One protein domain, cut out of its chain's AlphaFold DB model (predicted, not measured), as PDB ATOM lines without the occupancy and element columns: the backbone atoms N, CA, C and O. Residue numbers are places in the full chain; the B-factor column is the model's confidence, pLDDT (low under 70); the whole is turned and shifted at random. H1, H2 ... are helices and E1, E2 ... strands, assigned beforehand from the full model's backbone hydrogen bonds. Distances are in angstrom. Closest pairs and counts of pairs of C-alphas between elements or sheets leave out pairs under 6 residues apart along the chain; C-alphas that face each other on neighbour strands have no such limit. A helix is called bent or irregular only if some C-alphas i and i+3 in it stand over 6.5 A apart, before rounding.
ATOM      1  N   VAL A   9     -15.343   7.040 -22.512       81.06
ATOM      2  CA  VAL A   9     -14.964   7.922 -21.401       81.06
ATOM      3  C   VAL A   9     -14.166   7.161 -20.351       81.06
ATOM      4  O   VAL A   9     -13.109   7.635 -19.946       81.06
ATOM      5  N   ASN A  10     -14.585   5.956 -19.959       74.81
ATOM      6  CA  ASN A  10     -13.792   5.105 -19.070       74.81
ATOM      7  C   ASN A  10     -12.445   4.745 -19.692       74.81
ATOM      8  O   ASN A  10     -11.434   4.728 -18.989       74.81
ATOM      9  N   ARG A  11     -12.410   4.483 -21.005       76.44
ATOM     10  CA  ARG A  11     -11.149   4.250 -21.715       76.44
ATOM     11  C   ARG A  11     -10.258   5.489 -21.696       76.44
ATOM     12  O   ARG A  11      -9.086   5.366 -21.365       76.44
ATOM     13  N   ALA A  12     -10.809   6.667 -21.971       78.38
ATOM     14  CA  ALA A  12     -10.060   7.913 -21.893       78.38
ATOM     15  C   ALA A  12      -9.538   8.164 -20.474       78.38
ATOM     16  O   ALA A  12      -8.367   8.457 -20.311       78.38
ATOM     17  N   ILE A  13     -10.339   7.955 -19.429       76.12
ATOM     18  CA  ILE A  13      -9.880   8.043 -18.033       76.12
ATOM     19  C   ILE A  13      -8.727   7.067 -17.779       76.12
ATOM     20  O   ILE A  13      -7.736   7.436 -17.157       76.12
ATOM     21  N   HIS A  14      -8.821   5.836 -18.284       73.38
ATOM     22  CA  HIS A  14      -7.754   4.847 -18.159       73.38
ATOM     23  C   HIS A  14      -6.454   5.305 -18.837       73.38
ATOM     24  O   HIS A  14      -5.387   5.245 -18.231       73.38
ATOM     25  N   GLU A  15      -6.543   5.750 -20.090       73.56
ATOM     26  CA  GLU A  15      -5.403   6.177 -20.907       73.56
ATOM     27  C   GLU A  15      -4.781   7.488 -20.407       73.56
ATOM     28  O   GLU A  15      -3.561   7.599 -20.323       73.56
ATOM     29  N   LEU A  16      -5.609   8.468 -20.036       68.94
ATOM     30  CA  LEU A  16      -5.171   9.787 -19.572       68.94
ATOM     31  C   LEU A  16      -4.501   9.714 -18.198       68.94
ATOM     32  O   LEU A  16      -3.646  10.543 -17.880       68.94
ATOM     33  N   LEU A  17      -4.918   8.764 -17.356       64.56
ATOM     34  CA  LEU A  17      -4.618   8.830 -15.930       64.56
ATOM     35  C   LEU A  17      -3.694   7.707 -15.467       64.56
ATOM     36  O   LEU A  17      -3.108   7.879 -14.410       64.56
ATOM     37  N   ASP A  18      -3.468   6.634 -16.237       63.50
ATOM     38  CA  ASP A  18      -2.467   5.580 -15.951       63.50
ATOM     39  C   ASP A  18      -2.521   5.063 -14.494       63.50
ATOM     40  O   ASP A  18      -1.521   4.926 -13.790       63.50
ATOM     41  N   GLY A  19      -3.739   4.883 -13.971       55.59
ATOM     42  CA  GLY A  19      -3.969   4.492 -12.572       55.59
ATOM     43  C   GLY A  19      -3.609   5.554 -11.521       55.59
ATOM     44  O   GLY A  19      -3.690   5.274 -10.323       55.59
ATOM     45  N   ALA A  20      -3.224   6.758 -11.940       60.41
ATOM     46  CA  ALA A  20      -2.959   7.906 -11.092       60.41
ATOM     47  C   ALA A  20      -4.244   8.580 -10.606       60.41
ATOM     48  O   ALA A  20      -5.356   8.350 -11.085       60.41
ATOM     49  N   ALA A  21      -4.040   9.451  -9.628       65.06
ATOM     50  CA  ALA A  21      -5.096  10.184  -8.980       65.06
ATOM     51  C   ALA A  21      -5.840  11.133  -9.942       65.06
ATOM     52  O   ALA A  21      -5.208  11.888 -10.681       65.06
ATOM     53  N   VAL A  22      -7.175  11.132  -9.886       71.44
ATOM     54  CA  VAL A  22      -8.063  11.988 -10.692       71.44
ATOM     55  C   VAL A  22      -8.651  13.120  -9.852       71.44
ATOM     56  O   VAL A  22      -8.979  12.915  -8.682       71.44
ATOM     57  N   ALA A  23      -8.814  14.294 -10.457       74.44
ATOM     58  CA  ALA A  23      -9.575  15.413  -9.918       74.44
ATOM     59  C   ALA A  23     -10.779  15.722 -10.817       74.44
ATOM     60  O   ALA A  23     -10.658  15.670 -12.042       74.44
ATOM     61  N   VAL A  24     -11.918  16.055 -10.202       78.56
ATOM     62  CA  VAL A  24     -13.120  16.539 -10.898       78.56
ATOM     63  C   VAL A  24     -13.436  17.952 -10.410       78.56
ATOM     64  O   VAL A  24     -13.482  18.220  -9.207       78.56
ATOM     65  N   VAL A  25     -13.611  18.884 -11.340       77.00
ATOM     66  CA  VAL A  25     -13.801  20.309 -11.050       77.00
ATOM     67  C   VAL A  25     -15.103  20.786 -11.678       77.00
ATOM     68  O   VAL A  25     -15.309  20.610 -12.874       77.00
ATOM     69  N   TYR A  26     -15.960  21.418 -10.871       78.62
ATOM     70  CA  TYR A  26     -17.180  22.073 -11.340       78.62
ATOM     71  C   TYR A  26     -16.959  23.597 -11.443       78.62
ATOM     72  O   TYR A  26     -16.543  24.218 -10.457       78.62
ATOM     73  N   PRO A  27     -17.242  24.215 -12.598       68.56
ATOM     74  CA  PRO A  27     -16.885  25.596 -12.916       68.56
ATOM     75  C   PRO A  27     -17.704  26.648 -12.159       68.56
ATOM     76  O   PRO A  27     -17.126  27.632 -11.712       68.56
ATOM     77  N   GLU A  28     -19.004  26.443 -11.919       61.91
ATOM     78  CA  GLU A  28     -19.838  27.445 -11.218       61.91
ATOM     79  C   GLU A  28     -19.670  27.461  -9.689       61.91
ATOM     80  O   GLU A  28     -20.248  28.296  -8.994       61.91
ATOM     81  N   GLY A  29     -18.871  26.554  -9.126       49.34
ATOM     82  CA  GLY A  29     -18.766  26.410  -7.675       49.34
ATOM     83  C   GLY A  29     -17.439  26.838  -7.063       49.34
ATOM     84  O   GLY A  29     -17.392  27.004  -5.845       49.34
ATOM     85  N   ASN A  30     -16.339  26.870  -7.832       46.94
ATOM     86  CA  ASN A  30     -14.960  26.789  -7.301       46.94
ATOM     87  C   ASN A  30     -14.761  25.691  -6.223       46.94
ATOM     88  O   ASN A  30     -13.734  25.613  -5.546       46.94
ATOM     89  N   LYS A  31     -15.750  24.808  -6.058       51.41
ATOM     90  CA  LYS A  31     -15.720  23.648  -5.194       51.41
ATOM     91  C   LYS A  31     -15.060  22.579  -6.037       51.41
ATOM     92  O   LYS A  31     -15.730  21.876  -6.789       51.41
ATOM     93  N   LYS A  32     -13.730  22.495  -5.930       54.12
ATOM     94  CA  LYS A  32     -12.987  21.292  -6.308       54.12
ATOM     95  C   LYS A  32     -13.692  20.121  -5.622       54.12
ATOM     96  O   LYS A  32     -13.618  19.984  -4.401       54.12
ATOM     97  N   PHE A  33     -14.448  19.340  -6.383       55.19
ATOM     98  CA  PHE A  33     -15.217  18.239  -5.838       55.19
ATOM     99  C   PHE A  33     -14.547  16.956  -6.277       55.19
ATOM    100  O   PHE A  33     -14.850  16.379  -7.312       55.19
ATOM    101  N   ALA A  34     -13.655  16.529  -5.395       49.88
ATOM    102  CA  ALA A  34     -12.945  15.271  -5.387       49.88
ATOM    103  C   ALA A  34     -11.514  15.326  -5.890       49.88
ATOM    104  O   ALA A  34     -11.167  15.734  -6.994       49.88
ATOM    105  N   ILE A  35     -10.720  14.818  -4.973       49.06
ATOM    106  CA  ILE A  35      -9.321  14.541  -5.025       49.06
ATOM    107  C   ILE A  35      -9.263  13.022  -4.856       49.06
ATOM    108  O   ILE A  35      -9.854  12.480  -3.922       49.06
ATOM    109  N   SER A  36      -8.677  12.354  -5.844       48.56
ATOM    110  CA  SER A  36      -8.745  10.917  -6.092       48.56
ATOM    111  C   SER A  36      -8.967   9.997  -4.899       48.56
ATOM    112  O   SER A  36      -8.141   9.837  -4.003       48.56
ATOM    113  N   VAL A  37     -10.033   9.232  -5.057       53.03
ATOM    114  CA  VAL A  37     -10.135   7.852  -4.600       53.03
ATOM    115  C   VAL A  37      -9.591   6.949  -5.724       53.03
ATOM    116  O   VAL A  37      -9.696   7.321  -6.892       53.03
ATOM    117  N   PRO A  38      -9.027   5.763  -5.452       53.38
ATOM    118  CA  PRO A  38      -8.547   4.806  -6.452       53.38
ATOM    119  C   PRO A  38      -9.699   4.151  -7.242       53.38
ATOM    120  O   PRO A  38      -9.488   3.175  -7.963       53.38
ATOM    121  N   PHE A  39     -10.927   4.653  -7.074       65.88
ATOM    122  CA  PHE A  39     -12.153   4.122  -7.640       65.88
ATOM    123  C   PHE A  39     -13.073   5.260  -8.107       65.88
ATOM    124  O   PHE A  39     -13.803   5.850  -7.312       65.88
ATOM    125  N   VAL A  40     -13.037   5.558  -9.401       73.88
ATOM    126  CA  VAL A  40     -13.996   6.433 -10.089       73.88
ATOM    127  C   VAL A  40     -14.670   5.589 -11.161       73.88
ATOM    128  O   VAL A  40     -14.000   4.792 -11.820       73.88
ATOM    129  N   GLN A  41     -15.982   5.738 -11.314       78.31
ATOM    130  CA  GLN A  41     -16.727   5.111 -12.402       78.31
ATOM    131  C   GLN A  41     -17.454   6.200 -13.167       78.31
ATOM    132  O   GLN A  41     -18.111   7.045 -12.560       78.31
ATOM    133  N   CYS A  42     -17.324   6.165 -14.485       82.62
ATOM    134  CA  CYS A  42     -18.000   7.092 -15.371       82.62
ATOM    135  C   CYS A  42     -18.871   6.320 -16.354       82.62
ATOM    136  O   CYS A  42     -18.656   5.130 -16.575       82.62
ATOM    137  N   LYS A  43     -19.875   6.977 -16.913       86.00
ATOM    138  CA  LYS A  43     -20.598   6.504 -18.082       86.00
ATOM    139  C   LYS A  43     -21.014   7.706 -18.904       86.00
ATOM    140  O   LYS A  43     -21.647   8.616 -18.376       86.00
ATOM    141  N   GLU A  44     -20.667   7.689 -20.178       87.69
ATOM    142  CA  GLU A  44     -21.300   8.578 -21.144       87.69
ATOM    143  C   GLU A  44     -22.755   8.173 -21.362       87.69
ATOM    144  O   GLU A  44     -23.050   7.016 -21.667       87.69
ATOM    145  N   LEU A  45     -23.638   9.146 -21.198       86.44
ATOM    146  CA  LEU A  45     -25.053   9.054 -21.508       86.44
ATOM    147  C   LEU A  45     -25.355   9.890 -22.754       86.44
ATOM    148  O   LEU A  45     -24.585  10.781 -23.115       86.44
ATOM    149  N   SER A  46     -26.513   9.647 -23.357       84.06
ATOM    150  CA  SER A  46     -27.064  10.417 -24.485       84.06
ATOM    151  C   SER A  46     -26.967  11.946 -24.324       84.06
ATOM    152  O   SER A  46     -26.589  12.636 -25.271       84.06
ATOM    153  N   HIS A  47     -27.234  12.472 -23.124       84.44
ATOM    154  CA  HIS A  47     -27.262  13.917 -22.841       84.44
ATOM    155  C   HIS A  47     -26.173  14.399 -21.875       84.44
ATOM    156  O   HIS A  47     -26.221  15.536 -21.399       84.44
ATOM    157  N   GLY A  48     -25.205  13.554 -21.514       89.00
ATOM    158  CA  GLY A  48     -24.279  13.939 -20.459       89.00
ATOM    159  C   GLY A  48     -23.357  12.855 -19.947       89.00
ATOM    160  O   GLY A  48     -23.113  11.829 -20.573       89.00
ATOM    161  N   LEU A  49     -22.840  13.101 -18.751       88.00
ATOM    162  CA  LEU A  49     -21.937  12.221 -18.040       88.00
ATOM    163  C   LEU A  49     -22.553  11.808 -16.706       88.00
ATOM    164  O   LEU A  49     -22.854  12.653 -15.863       88.00
ATOM    165  N   LEU A  50     -22.650  10.503 -16.477       87.50
ATOM    166  CA  LEU A  50     -22.834   9.954 -15.142       87.50
ATOM    167  C   LEU A  50     -21.463   9.670 -14.536       87.50
ATOM    168  O   LEU A  50     -20.652   8.956 -15.125       87.50
ATOM    169  N   ILE A  51     -21.199  10.189 -13.346       82.38
ATOM    170  CA  ILE A  51     -19.953   9.944 -12.625       82.38
ATOM    171  C   ILE A  51     -20.247   9.612 -11.172       82.38
ATOM    172  O   ILE A  51     -21.079  10.239 -10.523       82.38
ATOM    173  N   THR A  52     -19.546   8.620 -10.642       78.12
ATOM    174  CA  THR A  52     -19.571   8.306  -9.218       78.12
ATOM    175  C   THR A  52     -18.170   8.076  -8.679       78.12
ATOM    176  O   THR A  52     -17.239   7.687  -9.393       78.12
ATOM    177  N   ARG A  53     -18.032   8.305  -7.376       71.75
ATOM    178  CA  ARG A  53     -16.790   8.130  -6.627       71.75
ATOM    179  C   ARG A  53     -16.985   7.017  -5.620       71.75
ATOM    180  O   ARG A  53     -17.965   7.023  -4.880       71.75
ATOM    181  N   GLY A  54     -16.020   6.113  -5.541       61.44
ATOM    182  CA  GLY A  54     -15.979   5.136  -4.465       61.44
ATOM    183  C   GLY A  54     -15.475   5.771  -3.187       61.44
ATOM    184  O   GLY A  54     -14.417   6.384  -3.195       61.44
ATOM    185  N   PHE A  55     -16.175   5.506  -2.090       57.53
ATOM    186  CA  PHE A  55     -15.726   5.769  -0.724       57.53
ATOM    187  C   PHE A  55     -15.854   7.221  -0.237       57.53
ATOM    188  O   PHE A  55     -14.881   7.837   0.187       57.53
ATOM    189  N   ASP A  56     -17.086   7.728  -0.193       49.84
ATOM    190  CA  ASP A  56     -17.490   8.509   0.980       49.84
ATOM    191  C   ASP A  56     -18.192   7.559   1.960       49.84
ATOM    192  O   ASP A  56     -18.723   6.522   1.566       49.84
ATOM    193  N   GLU A  57     -18.191   7.881   3.250       46.34
ATOM    194  CA  GLU A  57     -18.850   7.138   4.342       46.34
ATOM    195  C   GLU A  57     -20.397   7.133   4.239       46.34
ATOM    196  O   GLU A  57     -21.107   6.936   5.223       46.34
ATOM    197  N   TYR A  58     -20.921   7.322   3.030       46.50
ATOM    198  CA  TYR A  58     -22.316   7.502   2.674       46.50
ATOM    199  C   TYR A  58     -22.660   6.642   1.451       46.50
ATOM    200  O   TYR A  58     -21.792   6.188   0.706       46.50
ATOM    201  N   LEU A  59     -23.951   6.351   1.304       57.28
ATOM    202  CA  LEU A  59     -24.524   5.522   0.242       57.28
ATOM    203  C   LEU A  59     -23.966   5.912  -1.144       57.28
ATOM    204  O   LEU A  59     -23.799   7.102  -1.387       57.28
ATOM    205  N   PRO A  60     -23.757   4.969  -2.084       60.38
ATOM    206  CA  PRO A  60     -23.311   5.268  -3.455       60.38
ATOM    207  C   PRO A  60     -24.076   6.405  -4.168       60.38
ATOM    208  O   PRO A  60     -23.540   7.069  -5.051       60.38
ATOM    209  N   SER A  61     -25.316   6.675  -3.756       61.59
ATOM    210  CA  SER A  61     -26.135   7.797  -4.220       61.59
ATOM    211  C   SER A  61     -25.589   9.184  -3.855       61.59
ATOM    212  O   SER A  61     -25.891  10.143  -4.552       61.59
ATOM    213  N   SER A  62     -24.802   9.337  -2.783       65.31
ATOM    214  CA  SER A  62     -24.275  10.643  -2.349       65.31
ATOM    215  C   SER A  62     -23.082  11.125  -3.170       65.31
ATOM    216  O   SER A  62     -22.686  12.283  -3.063       65.31
ATOM    217  N   THR A  63     -22.462  10.228  -3.935       70.12
ATOM    218  CA  THR A  63     -21.315  10.528  -4.798       70.12
ATOM    219  C   THR A  63     -21.653  10.403  -6.277       70.12
ATOM    220  O   THR A  63     -20.772  10.632  -7.103       70.12
ATOM    221  N   LEU A  64     -22.891  10.020  -6.599       79.31
ATOM    222  CA  LEU A  64     -23.416   9.932  -7.951       79.31
ATOM    223  C   LEU A  64     -23.803  11.328  -8.443       79.31
ATOM    224  O   LEU A  64     -24.587  12.027  -7.805       79.31
ATOM    225  N   HIS A  65     -23.275  11.709  -9.596       81.56
ATOM    226  CA  HIS A  65     -23.592  12.962 -10.260       81.56
ATOM    227  C   HIS A  65     -23.965  12.695 -11.708       81.56
ATOM    228  O   HIS A  65     -23.256  11.977 -12.413       81.56
ATOM    229  N   LEU A  66     -25.061  13.317 -12.129       86.38
ATOM    230  CA  LEU A  66     -25.473  13.426 -13.516       86.38
ATOM    231  C   LEU A  66     -25.145  14.844 -13.983       86.38
ATOM    232  O   LEU A  66     -25.612  15.815 -13.387       86.38
ATOM    233  N   ILE A  67     -24.302  14.954 -15.001       87.31
ATOM    234  CA  ILE A  67     -23.803  16.224 -15.525       87.31
ATOM    235  C   ILE A  67     -24.259  16.317 -16.970       87.31
ATOM    236  O   ILE A  67     -23.785  15.564 -17.815       87.31
ATOM    237  N   GLU A  68     -25.181  17.223 -17.248       88.88
ATOM    238  CA  GLU A  68     -25.690  17.436 -18.598       88.88
ATOM    239  C   GLU A  68     -24.668  18.195 -19.459       88.88
ATOM    240  O   GLU A  68     -24.029  19.140 -18.988       88.88
ATOM    241  N   GLY A  69     -24.526  17.788 -20.718       90.25
ATOM    242  CA  GLY A  69     -23.676  18.447 -21.704       90.25
ATOM    243  C   GLY A  69     -22.928  17.483 -22.622       90.25
ATOM    244  O   GLY A  69     -22.870  16.275 -22.412       90.25
ATOM    245  N   GLU A  70     -22.305  18.042 -23.650       92.38
ATOM    246  CA  GLU A  70     -21.439  17.319 -24.570       92.38
ATOM    247  C   GLU A  70     -20.110  16.968 -23.893       92.38
ATOM    248  O   GLU A  70     -19.423  17.829 -23.339       92.38
ATOM    249  N   ILE A  71     -19.712  15.698 -23.978       91.88
ATOM    250  CA  ILE A  71     -18.422  15.237 -23.465       91.88
ATOM    251  C   ILE A  71     -17.340  15.386 -24.537       91.88
ATOM    252  O   ILE A  71     -17.326  14.657 -25.538       91.88
ATOM    253  N   GLN A  72     -16.363  16.245 -24.269       92.25
ATOM    254  CA  GLN A  72     -15.193  16.461 -25.115       92.25
ATOM    255  C   GLN A  72     -13.939  15.901 -24.429       92.25
ATOM    256  O   GLN A  72     -13.695  16.131 -23.245       92.25
ATOM    257  N   ILE A  73     -13.132  15.144 -25.173       88.31
ATOM    258  CA  ILE A  73     -11.917  14.493 -24.664       88.31
ATOM    259  C   ILE A  73     -10.714  15.140 -25.354       88.31
ATOM    260  O   ILE A  73     -10.561  15.018 -26.568       88.31
ATOM    261  N   ASP A  74      -9.858  15.814 -24.585       85.00
ATOM    262  CA  ASP A  74      -8.614  16.419 -25.070       85.00
ATOM    263  C   ASP A  74      -7.426  15.553 -24.630       85.00
ATOM    264  O   ASP A  74      -6.846  15.718 -23.549       85.00
ATOM    265  N   SER A  75      -7.058  14.604 -25.494       74.06
ATOM    266  CA  SER A  75      -5.932  13.696 -25.255       74.06
ATOM    267  C   SER A  75      -4.578  14.410 -25.209       74.06
ATOM    268  O   SER A  75      -3.645  13.890 -24.604       74.06
ATOM    269  N   GLY A  76      -4.453  15.591 -25.827       76.88
ATOM    270  CA  GLY A  76      -3.220  16.380 -25.811       76.88
ATOM    271  C   GLY A  76      -2.980  17.070 -24.468       76.88
ATOM    272  O   GLY A  76      -1.833  17.216 -24.049       76.88
ATOM    273  N   LYS A  77      -4.057  17.464 -23.779       74.75
ATOM    274  CA  LYS A  77      -3.994  18.108 -22.456       74.75
ATOM    275  C   LYS A  77      -4.201  17.162 -21.281       74.75
ATOM    276  O   LYS A  77      -3.937  17.557 -20.149       74.75
ATOM    277  N   GLY A  78      -4.634  15.925 -21.516       79.31
ATOM    278  CA  GLY A  78      -4.869  14.990 -20.418       79.31
ATOM    279  C   GLY A  78      -6.205  15.219 -19.704       79.31
ATOM    280  O   GLY A  78      -6.292  14.956 -18.503       79.31
ATOM    281  N   THR A  79      -7.213  15.764 -20.397       85.94
ATOM    282  CA  THR A  79      -8.452  16.265 -19.777       85.94
ATOM    283  C   THR A  79      -9.711  15.776 -20.485       85.94
ATOM    284  O   THR A  79      -9.742  15.660 -21.709       85.94
ATOM    285  N   ILE A  80     -10.776  15.564 -19.718       88.00
ATOM    286  CA  ILE A  80     -12.135  15.336 -20.222       88.00
ATOM    287  C   ILE A  80     -13.003  16.472 -19.703       88.00
ATOM    288  O   ILE A  80     -12.979  16.755 -18.510       88.00
ATOM    289  N   VAL A  81     -13.767  17.114 -20.574       91.00
ATOM    290  CA  VAL A  81     -14.669  18.202 -20.198       91.00
ATOM    291  C   VAL A  81     -16.097  17.872 -20.598       91.00
ATOM    292  O   VAL A  81     -16.330  17.194 -21.594       91.00
ATOM    293  N   VAL A  82     -17.047  18.361 -19.811       91.06
ATOM    294  CA  VAL A  82     -18.473  18.360 -20.148       91.06
ATOM    295  C   VAL A  82     -18.868  19.802 -20.414       91.06
ATOM    296  O   VAL A  82     -18.604  20.658 -19.570       91.06
ATOM    297  N   VAL A  83     -19.446  20.085 -21.580       91.75
ATOM    298  CA  VAL A  83     -19.795  21.438 -22.033       91.75
ATOM    299  C   VAL A  83     -21.277  21.495 -22.387       91.75
ATOM    300  O   VAL A  83     -21.750  20.695 -23.187       91.75
ATOM    301  N   LYS A  84     -22.013  22.462 -21.839       92.38
ATOM    302  CA  LYS A  84     -23.421  22.712 -22.166       92.38
ATOM    303  C   LYS A  84     -23.579  24.169 -22.580       92.38
ATOM    304  O   LYS A  84     -23.087  25.052 -21.890       92.38
ATOM    305  N   ASP A  85     -24.199  24.424 -23.730       91.75
ATOM    306  CA  ASP A  85     -24.455  25.783 -24.236       91.75
ATOM    307  C   ASP A  85     -23.199  26.685 -24.288       91.75
ATOM    308  O   ASP A  85     -23.236  27.882 -24.007       91.75
ATOM    309  N   GLY A  86     -22.048  26.094 -24.630       88.31
ATOM    310  CA  GLY A  86     -20.752  26.783 -24.672       88.31
ATOM    311  C   GLY A  86     -20.130  27.069 -23.298       88.31
ATOM    312  O   GLY A  86     -19.053  27.663 -23.232       88.31
ATOM    313  N   GLN A  87     -20.770  26.640 -22.211       89.56
ATOM    314  CA  GLN A  87     -20.267  26.739 -20.847       89.56
ATOM    315  C   GLN A  87     -19.644  25.415 -20.415       89.56
ATOM    316  O   GLN A  87     -20.204  24.339 -20.625       89.56
ATOM    317  N   LEU A  88     -18.468  25.489 -19.792       89.06
ATOM    318  CA  LEU A  88     -17.909  24.344 -19.085       89.06
ATOM    319  C   LEU A  88     -18.884  23.973 -17.962       89.06
ATOM    320  O   LEU A  88     -19.340  24.860 -17.249       89.06
ATOM    321  N   MET A  89     -19.162  22.683 -17.791       88.44
ATOM    322  CA  MET A  89     -19.999  22.124 -16.722       88.44
ATOM    323  C   MET A  89     -19.187  21.258 -15.765       88.44
ATOM    324  O   MET A  89     -19.462  21.237 -14.568       88.44
ATOM    325  N   ALA A  90     -18.172  20.557 -16.270       87.88
ATOM    326  CA  ALA A  90     -17.218  19.817 -15.456       87.88
ATOM    327  C   ALA A  90     -15.904  19.584 -16.207       87.88
ATOM    328  O   ALA A  90     -15.893  19.484 -17.432       87.88
ATOM    329  N   GLU A  91     -14.812  19.433 -15.463       87.06
ATOM    330  CA  GLU A  91     -13.504  19.016 -15.969       87.06
ATOM    331  C   GLU A  91     -12.961  17.852 -15.132       87.06
ATOM    332  O   GLU A  91     -12.927  17.919 -13.903       87.06
ATOM    333  N   ILE A  92     -12.506  16.797 -15.802       84.62
ATOM    334  CA  ILE A  92     -11.812  15.646 -15.231       84.62
ATOM    335  C   ILE A  92     -10.363  15.694 -15.705       84.62
ATOM    336  O   ILE A  92     -10.096  15.674 -16.908       84.62
ATOM    337  N   ARG A  93      -9.423  15.716 -14.761       83.44
ATOM    338  CA  ARG A  93      -7.986  15.811 -15.048       83.44
ATOM    339  C   ARG A  93      -7.147  15.022 -14.057       83.44
ATOM    340  O   ARG A  93      -7.620  14.605 -12.998       83.44
ATOM    341  N   LYS A  94      -5.863  14.862 -14.368       79.25
ATOM    342  CA  LYS A  94      -4.886  14.333 -13.413       79.25
ATOM    343  C   LYS A  94      -4.745  15.281 -12.217       79.25
ATOM    344  O   LYS A  94      -4.635  16.497 -12.394       79.25
ATOM    345  N   ALA A  95      -4.751  14.717 -11.011       75.12
ATOM    346  CA  ALA A  95      -4.535  15.466  -9.780       75.12
ATOM    347  C   ALA A  95      -3.092  15.995  -9.719       75.12
ATOM    348  O   ALA A  95      -2.137  15.260  -9.993       75.12
ATOM    349  N   ASP A  96      -2.937  17.263  -9.351       76.06
ATOM    350  CA  ASP A  96      -1.640  17.914  -9.178       76.06
ATOM    351  C   ASP A  96      -1.158  17.867  -7.709       76.06
ATOM    352  O   ASP A  96      -1.704  17.162  -6.855       76.06
ATOM    353  N   ARG A  97      -0.074  18.590  -7.396       70.31
ATOM    354  CA  ARG A  97       0.474  18.654  -6.029       70.31
ATOM    355  C   ARG A  97      -0.436  19.379  -5.040       70.31
ATOM    356  O   ARG A  97      -0.387  19.051  -3.856       70.31
ATOM    357  N   GLU A  98      -1.217  20.356  -5.485       71.25
ATOM    358  CA  GLU A  98      -2.157  21.069  -4.619       71.25
ATOM    359  C   GLU A  98      -3.325  20.150  -4.262       71.25
ATOM    360  O   GLU A  98      -3.704  20.039  -3.091       71.25
ATOM    361  N   ASP A  99      -3.802  19.399  -5.255       69.94
ATOM    362  CA  ASP A  99      -4.793  18.343  -5.089       69.94
ATOM    363  C   ASP A  99      -4.258  17.232  -4.155       69.94
ATOM    364  O   ASP A  99      -4.996  16.675  -3.347       69.94
ATOM    365  N   ALA A 100      -2.949  16.957  -4.150       61.41
ATOM    366  CA  ALA A 100      -2.357  15.911  -3.312       61.41
ATOM    367  C   ALA A 100      -2.478  16.119  -1.794       61.41
ATOM    368  O   ALA A 100      -2.431  15.150  -1.030       61.41
ATOM    369  N   SER A 101      -2.665  17.357  -1.337       60.12
ATOM    370  CA  SER A 101      -2.854  17.648   0.086       60.12
ATOM    371  C   SER A 101      -4.174  17.083   0.625       60.12
ATOM    372  O   SER A 101      -4.181  16.498   1.708       60.12
ATOM    373  N   ALA A 102      -5.261  17.137  -0.155       56.41
ATOM    374  CA  ALA A 102      -6.517  16.496   0.232       56.41
ATOM    375  C   ALA A 102      -6.561  14.991  -0.111       56.41
ATOM    376  O   ALA A 102      -7.410  14.282   0.428       56.41
ATOM    377  N   LEU A 103      -5.624  14.471  -0.934       58.34
ATOM    378  CA  LEU A 103      -5.514  13.029  -1.253       58.34
ATOM    379  C   LEU A 103      -5.151  12.222  -0.013       58.34
ATOM    380  O   LEU A 103      -5.631  11.104   0.167       58.34
ATOM    381  N   ARG A 104      -4.274  12.773   0.834       56.44
ATOM    382  CA  ARG A 104      -3.655  12.030   1.936       56.44
ATOM    383  C   ARG A 104      -4.698  11.511   2.935       56.44
ATOM    384  O   ARG A 104      -4.669  10.332   3.274       56.44
ATOM    385  N   SER A 105      -5.676  12.341   3.306       56.62
ATOM    386  CA  SER A 105      -6.763  11.963   4.225       56.62
ATOM    387  C   SER A 105      -7.731  10.922   3.653       56.62
ATOM    388  O   SER A 105      -8.385  10.215   4.416       56.62
ATOM    389  N   CYS A 106      -7.834  10.822   2.325       54.53
ATOM    390  CA  CYS A 106      -8.689   9.845   1.659       54.53
ATOM    391  C   CYS A 106      -7.971   8.490   1.522       54.53
ATOM    392  O   CYS A 106      -8.507   7.446   1.896       54.53
ATOM    393  N   MET A 107      -6.709   8.519   1.076       54.94
ATOM    394  CA  MET A 107      -5.857   7.340   0.866       54.94
ATOM    395  C   MET A 107      -5.617   6.515   2.139       54.94
ATOM    396  O   MET A 107      -5.608   5.287   2.068       54.94
ATOM    397  N   GLU A 108      -5.484   7.158   3.303       55.41
ATOM    398  CA  GLU A 108      -5.345   6.471   4.599       55.41
ATOM    399  C   GLU A 108      -6.579   5.635   4.982       55.41
ATOM    400  O   GLU A 108      -6.450   4.647   5.701       55.41
ATOM    401  N   ARG A 109      -7.772   5.980   4.474       53.06
ATOM    402  CA  ARG A 109      -9.011   5.226   4.734       53.06
ATOM    403  C   ARG A 109      -9.233   4.081   3.737       53.06
ATOM    404  O   ARG A 109      -9.918   3.106   4.042       53.06
ATOM    405  N   LEU A 110      -8.636   4.176   2.549       52.41
ATOM    406  CA  LEU A 110      -8.783   3.203   1.460       52.41
ATOM    407  C   LEU A 110      -7.971   1.921   1.658       52.41
ATOM    408  O   LEU A 110      -8.361   0.861   1.167       52.41
ATOM    409  N   THR A 111      -6.866   1.989   2.400       51.38
ATOM    410  CA  THR A 111      -5.986   0.843   2.691       51.38
ATOM    411  C   THR A 111      -6.658  -0.261   3.516       51.38
ATOM    412  O   THR A 111      -6.101  -1.349   3.628       51.38
ATOM    413  N   GLN A 112      -7.872  -0.038   4.035       53.41
ATOM    414  CA  GLN A 112      -8.607  -0.987   4.883       53.41
ATOM    415  C   GLN A 112      -9.765  -1.730   4.174       53.41
ATOM    416  O   GLN A 112     -10.583  -2.366   4.836       53.41
ATOM    417  N   GLN A 113      -9.890  -1.663   2.840       55.34
ATOM    418  CA  GLN A 113     -11.134  -2.054   2.156       55.34
ATOM    419  C   GLN A 113     -11.271  -3.507   1.650       55.34
ATOM    420  O   GLN A 113     -10.449  -4.042   0.904       55.34
ATOM    421  N   ASP A 114     -12.450  -4.062   1.953       62.50
ATOM    422  CA  ASP A 114     -13.013  -5.354   1.549       62.50
ATOM    423  C   ASP A 114     -13.432  -5.394   0.055       62.50
ATOM    424  O   ASP A 114     -13.985  -4.443  -0.506       62.50
ATOM    425  N   ARG A 115     -13.188  -6.522  -0.623       64.38
ATOM    426  CA  ARG A 115     -13.604  -6.802  -2.012       64.38
ATOM    427  C   ARG A 115     -15.128  -6.722  -2.194       64.38
ATOM    428  O   ARG A 115     -15.574  -6.339  -3.274       64.38
ATOM    429  N   SER A 116     -15.904  -7.036  -1.154       69.94
ATOM    430  CA  SER A 116     -17.374  -7.068  -1.193       69.94
ATOM    431  C   SER A 116     -18.008  -5.690  -1.448       69.94
ATOM    432  O   SER A 116     -18.830  -5.539  -2.349       69.94
ATOM    433  N   ARG A 117     -17.546  -4.639  -0.754       71.56
ATOM    434  CA  ARG A 117     -18.103  -3.275  -0.887       71.56
ATOM    435  C   ARG A 117     -17.891  -2.670  -2.276       71.56
ATOM    436  O   ARG A 117     -18.763  -1.976  -2.789       71.56
ATOM    437  N   ARG A 118     -16.752  -2.977  -2.908       72.56
ATOM    438  CA  ARG A 118     -16.460  -2.553  -4.288       72.56
ATOM    439  C   ARG A 118     -17.441  -3.166  -5.283       72.56
ATOM    440  O   ARG A 118     -17.879  -2.476  -6.194       72.56
ATOM    441  N   LYS A 119     -17.812  -4.434  -5.090       77.00
ATOM    442  CA  LYS A 119     -18.789  -5.119  -5.943       77.00
ATOM    443  C   LYS A 119     -20.168  -4.451  -5.871       77.00
ATOM    444  O   LYS A 119     -20.704  -4.108  -6.917       77.00
ATOM    445  N   THR A 120     -20.687  -4.183  -4.672       77.25
ATOM    446  CA  THR A 120     -21.979  -3.489  -4.507       77.25
ATOM    447  C   THR A 120     -21.991  -2.112  -5.167       77.25
ATOM    448  O   THR A 120     -22.984  -1.731  -5.776       77.25
ATOM    449  N   HIS A 121     -20.886  -1.368  -5.086       78.06
ATOM    450  CA  HIS A 121     -20.797  -0.055  -5.720       78.06
ATOM    451  C   HIS A 121     -20.861  -0.141  -7.250       78.06
ATOM    452  O   HIS A 121     -21.533   0.661  -7.890       78.06
ATOM    453  N   ILE A 122     -20.188  -1.140  -7.829       78.81
ATOM    454  CA  ILE A 122     -20.223  -1.411  -9.270       78.81
ATOM    455  C   ILE A 122     -21.639  -1.749  -9.724       78.81
ATOM    456  O   ILE A 122     -22.116  -1.169 -10.693       78.81
ATOM    457  N   GLU A 123     -22.299  -2.668  -9.022       81.56
ATOM    458  CA  GLU A 123     -23.662  -3.097  -9.343       81.56
ATOM    459  C   GLU A 123     -24.650  -1.927  -9.252       81.56
ATOM    460  O   GLU A 123     -25.450  -1.732 -10.163       81.56
ATOM    461  N   PHE A 124     -24.535  -1.095  -8.211       83.25
ATOM    462  CA  PHE A 124     -25.323   0.132  -8.087       83.25
ATOM    463  C   PHE A 124     -25.091   1.081  -9.267       83.25
ATOM    464  O   PHE A 124     -26.049   1.570  -9.857       83.25
ATOM    465  N   PHE A 125     -23.831   1.333  -9.627       83.69
ATOM    466  CA  PHE A 125     -23.510   2.254 -10.710       83.69
ATOM    467  C   PHE A 125     -24.071   1.791 -12.055       83.69
ATOM    468  O   PHE A 125     -24.625   2.608 -12.781       83.69
ATOM    469  N   ILE A 126     -23.976   0.494 -12.364       85.19
ATOM    470  CA  ILE A 126     -24.558  -0.082 -13.586       85.19
ATOM    471  C   ILE A 126     -26.072   0.146 -13.614       85.19
ATOM    472  O   ILE A 126     -26.588   0.632 -14.615       85.19
ATOM    473  N   ALA A 127     -26.771  -0.120 -12.507       86.31
ATOM    474  CA  ALA A 127     -28.215   0.104 -12.433       86.31
ATOM    475  C   ALA A 127     -28.582   1.587 -12.639       86.31
ATOM    476  O   ALA A 127     -29.474   1.905 -13.419       86.31
ATOM    477  N   GLN A 128     -27.852   2.513 -12.010       86.50
ATOM    478  CA  GLN A 128     -28.085   3.952 -12.191       86.50
ATOM    479  C   GLN A 128     -27.772   4.431 -13.610       86.50
ATOM    480  O   GLN A 128     -28.459   5.299 -14.137       86.50
ATOM    481  N   ALA A 129     -26.757   3.851 -14.241       85.75
ATOM    482  CA  ALA A 129     -26.418   4.086 -15.635       85.75
ATOM    483  C   ALA A 129     -27.518   3.637 -16.607       85.75
ATOM    484  O   ALA A 129     -27.656   4.240 -17.669       85.75
ATOM    485  N   GLU A 130     -28.251   2.572 -16.291       86.00
ATOM    486  CA  GLU A 130     -29.393   2.111 -17.085       86.00
ATOM    487  C   GLU A 130     -30.635   2.964 -16.833       86.00
ATOM    488  O   GLU A 130     -31.346   3.303 -17.774       86.00
ATOM    489  N   ASP A 131     -30.897   3.333 -15.580       86.31
ATOM    490  CA  ASP A 131     -32.055   4.154 -15.225       86.31
ATOM    491  C   ASP A 131     -31.918   5.605 -15.699       86.31
ATOM    492  O   ASP A 131     -32.909   6.209 -16.102       86.31
ATOM    493  N   SER A 132     -30.699   6.150 -15.716       83.56
ATOM    494  CA  SER A 132     -30.454   7.520 -16.179       83.56
ATOM    495  C   SER A 132     -30.737   7.688 -17.671       83.56
ATOM    496  O   SER A 132     -31.279   8.712 -18.049       83.56
ATOM    497  N   GLU A 133     -30.424   6.698 -18.516       79.38
ATOM    498  CA  GLU A 133     -30.761   6.760 -19.954       79.38
ATOM    499  C   GLU A 133     -32.279   6.798 -20.157       79.38
ATOM    500  O   GLU A 133     -32.791   7.641 -20.882       79.38
ATOM    501  N   LYS A 134     -33.015   5.950 -19.424       80.12
ATOM    502  CA  LYS A 134     -34.483   5.902 -19.501       80.12
ATOM    503  C   LYS A 134     -35.141   7.201 -19.043       80.12
ATOM    504  O   LYS A 134     -36.246   7.491 -19.476       80.12
ATOM    505  N   PHE A 135     -34.518   7.937 -18.119       69.69
ATOM    506  CA  PHE A 135     -35.052   9.213 -17.641       69.69
ATOM    507  C   PHE A 135     -35.108  10.255 -18.766       69.69
ATOM    508  O   PHE A 135     -36.097  10.973 -18.863       69.69
ATOM    509  N   TRP A 136     -34.099  10.295 -19.638       65.19
ATOM    510  CA  TRP A 136     -34.050  11.241 -20.756       65.19
ATOM    511  C   TRP A 136     -34.957  10.837 -21.924       65.19
ATOM    512  O   TRP A 136     -35.576  11.702 -22.533       65.19
TER     513      TRP A 136
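This is residues 9 to 136 of the 141 residues of an uncharacterized protein of Pseudidiomarina insulisalsae (UniProt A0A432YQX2). A twisted five-strand sheet and a smaller three-strand sheet stand partly face to face as a sandwich with crossed strands, and the long helix H3 covers the other face of the smaller sheet. The short helix H1 sits at an open side between the two sheets, over E7 and E8 of the larger one and close by E3 of the smaller, while H2 grazes the larger sheet at its E2 edge. The printed part has 128 residues with three named helices and eight named strands, in the order H1 E1 E2 E3 E4 E5 E6 E7 E8 H2 H3, and the class is mixed, helices and strands. Both sheets are antiparallel, in the orders E2 E1 E8 E7 E6 and E3 E4 E5. The whole is compact, with a radius of gyration of the C-alphas of 14.3 A and spans of 42 by 35 by 27 A.

The larger sheet holds E1, residues 22 to 25; E2, residues 32 to 35; E6, residues 70 to 74, 12.9 A long; E7, residues 79 to 84, 16.5 A; and E8, residues 87 to 94, 21.1 A. E8 begins at C-alpha 87, (-20.267, 26.739, -20.847), and bends by 51 degrees at residue 90. The smaller sheet holds E3, residues 40 to 45, 16.1 A; E4, residues 48 to 53, 16.8 A; and E5, residues 65 to 68, 9.7 A. H1 spans residues 9 to 17, 11.7 A, from C-alpha 9 at (-14.964, 7.922, -21.401). H2 spans residues 99 to 110, 17.0 A, and is neither bent nor irregular, but only just: C-alphas 102 and 105 are 6.0 A apart. H3 spans residues 115 to 136, 33.1 A, and ends at C-alpha 136, (-34.050, 11.241, -20.756).

The larger sheet is twisted, with C-alphas up to 4.1 A off its best plane. E6 E7 E8 form a meander, each strand the antiparallel neighbour of the one before, as do E3 E4 E5. N 72 and O 81 are 2.8 A apart between E6 and E7, N 92 and O 80 2.7 A between E7 and E8, N 23 and O 93 2.8 A between E8 and E1, and N 33 and O 24 3.2 A in the hairpin of E1 and E2. The two sheets make a sandwich, face to face with 9.9 A between the centres of the facing parts and strands at 48 degrees; between E5 and E8, for instance, the closest C-alphas are those of Ile 67 and Met 89, 7.1 A apart, and between E4 and E6 those of Gly 48 and Glu 70, 6.0 A apart. E5 runs on into E6 across one residue, at 98 degrees. In the smaller sheet N 43 and O 50 are 2.8 A apart between E3 and E4, and N 49 and O 67 2.8 A between E4 and E5. H3 is on this sheet at a height of 9.2 A, over E3 and E4 and along the strands, at 16 degrees to E3 on the local plane; its closest C-alphas to E3 are those of Glu 133 and Leu 45, 6.3 A apart. H1 is on the opposite face, over E3, and only just stands up from that sheet, rising 42 degrees; the closest C-alphas are those of Asn 10 and Cys 42, 5.9 A apart. H1 is also on the larger sheet at a height of 8.2 A, over E8 and E7, along the strands. H2 only grazes the larger sheet with residues 99 to 107; the C-alphas of Leu 103 and Ile 35 in E2, the closest, are 5.6 A apart. Every O i to N i+4 pair of H1 is within hydrogen-bond range, against 4 of 8 in H2 and 15 of 18 in H3.

The two C-alphas farthest apart, those of Asp 85 and Gln 112, are 42.6 A apart. The printed part has no cut, and the one long link is E4 to E5, with 11 residues. The mean pLDDT of the printed part is 73.1; residues 16 to 21, 27 to 39, 54 to 62, 99 to 116 and 135 to 136 are under 70.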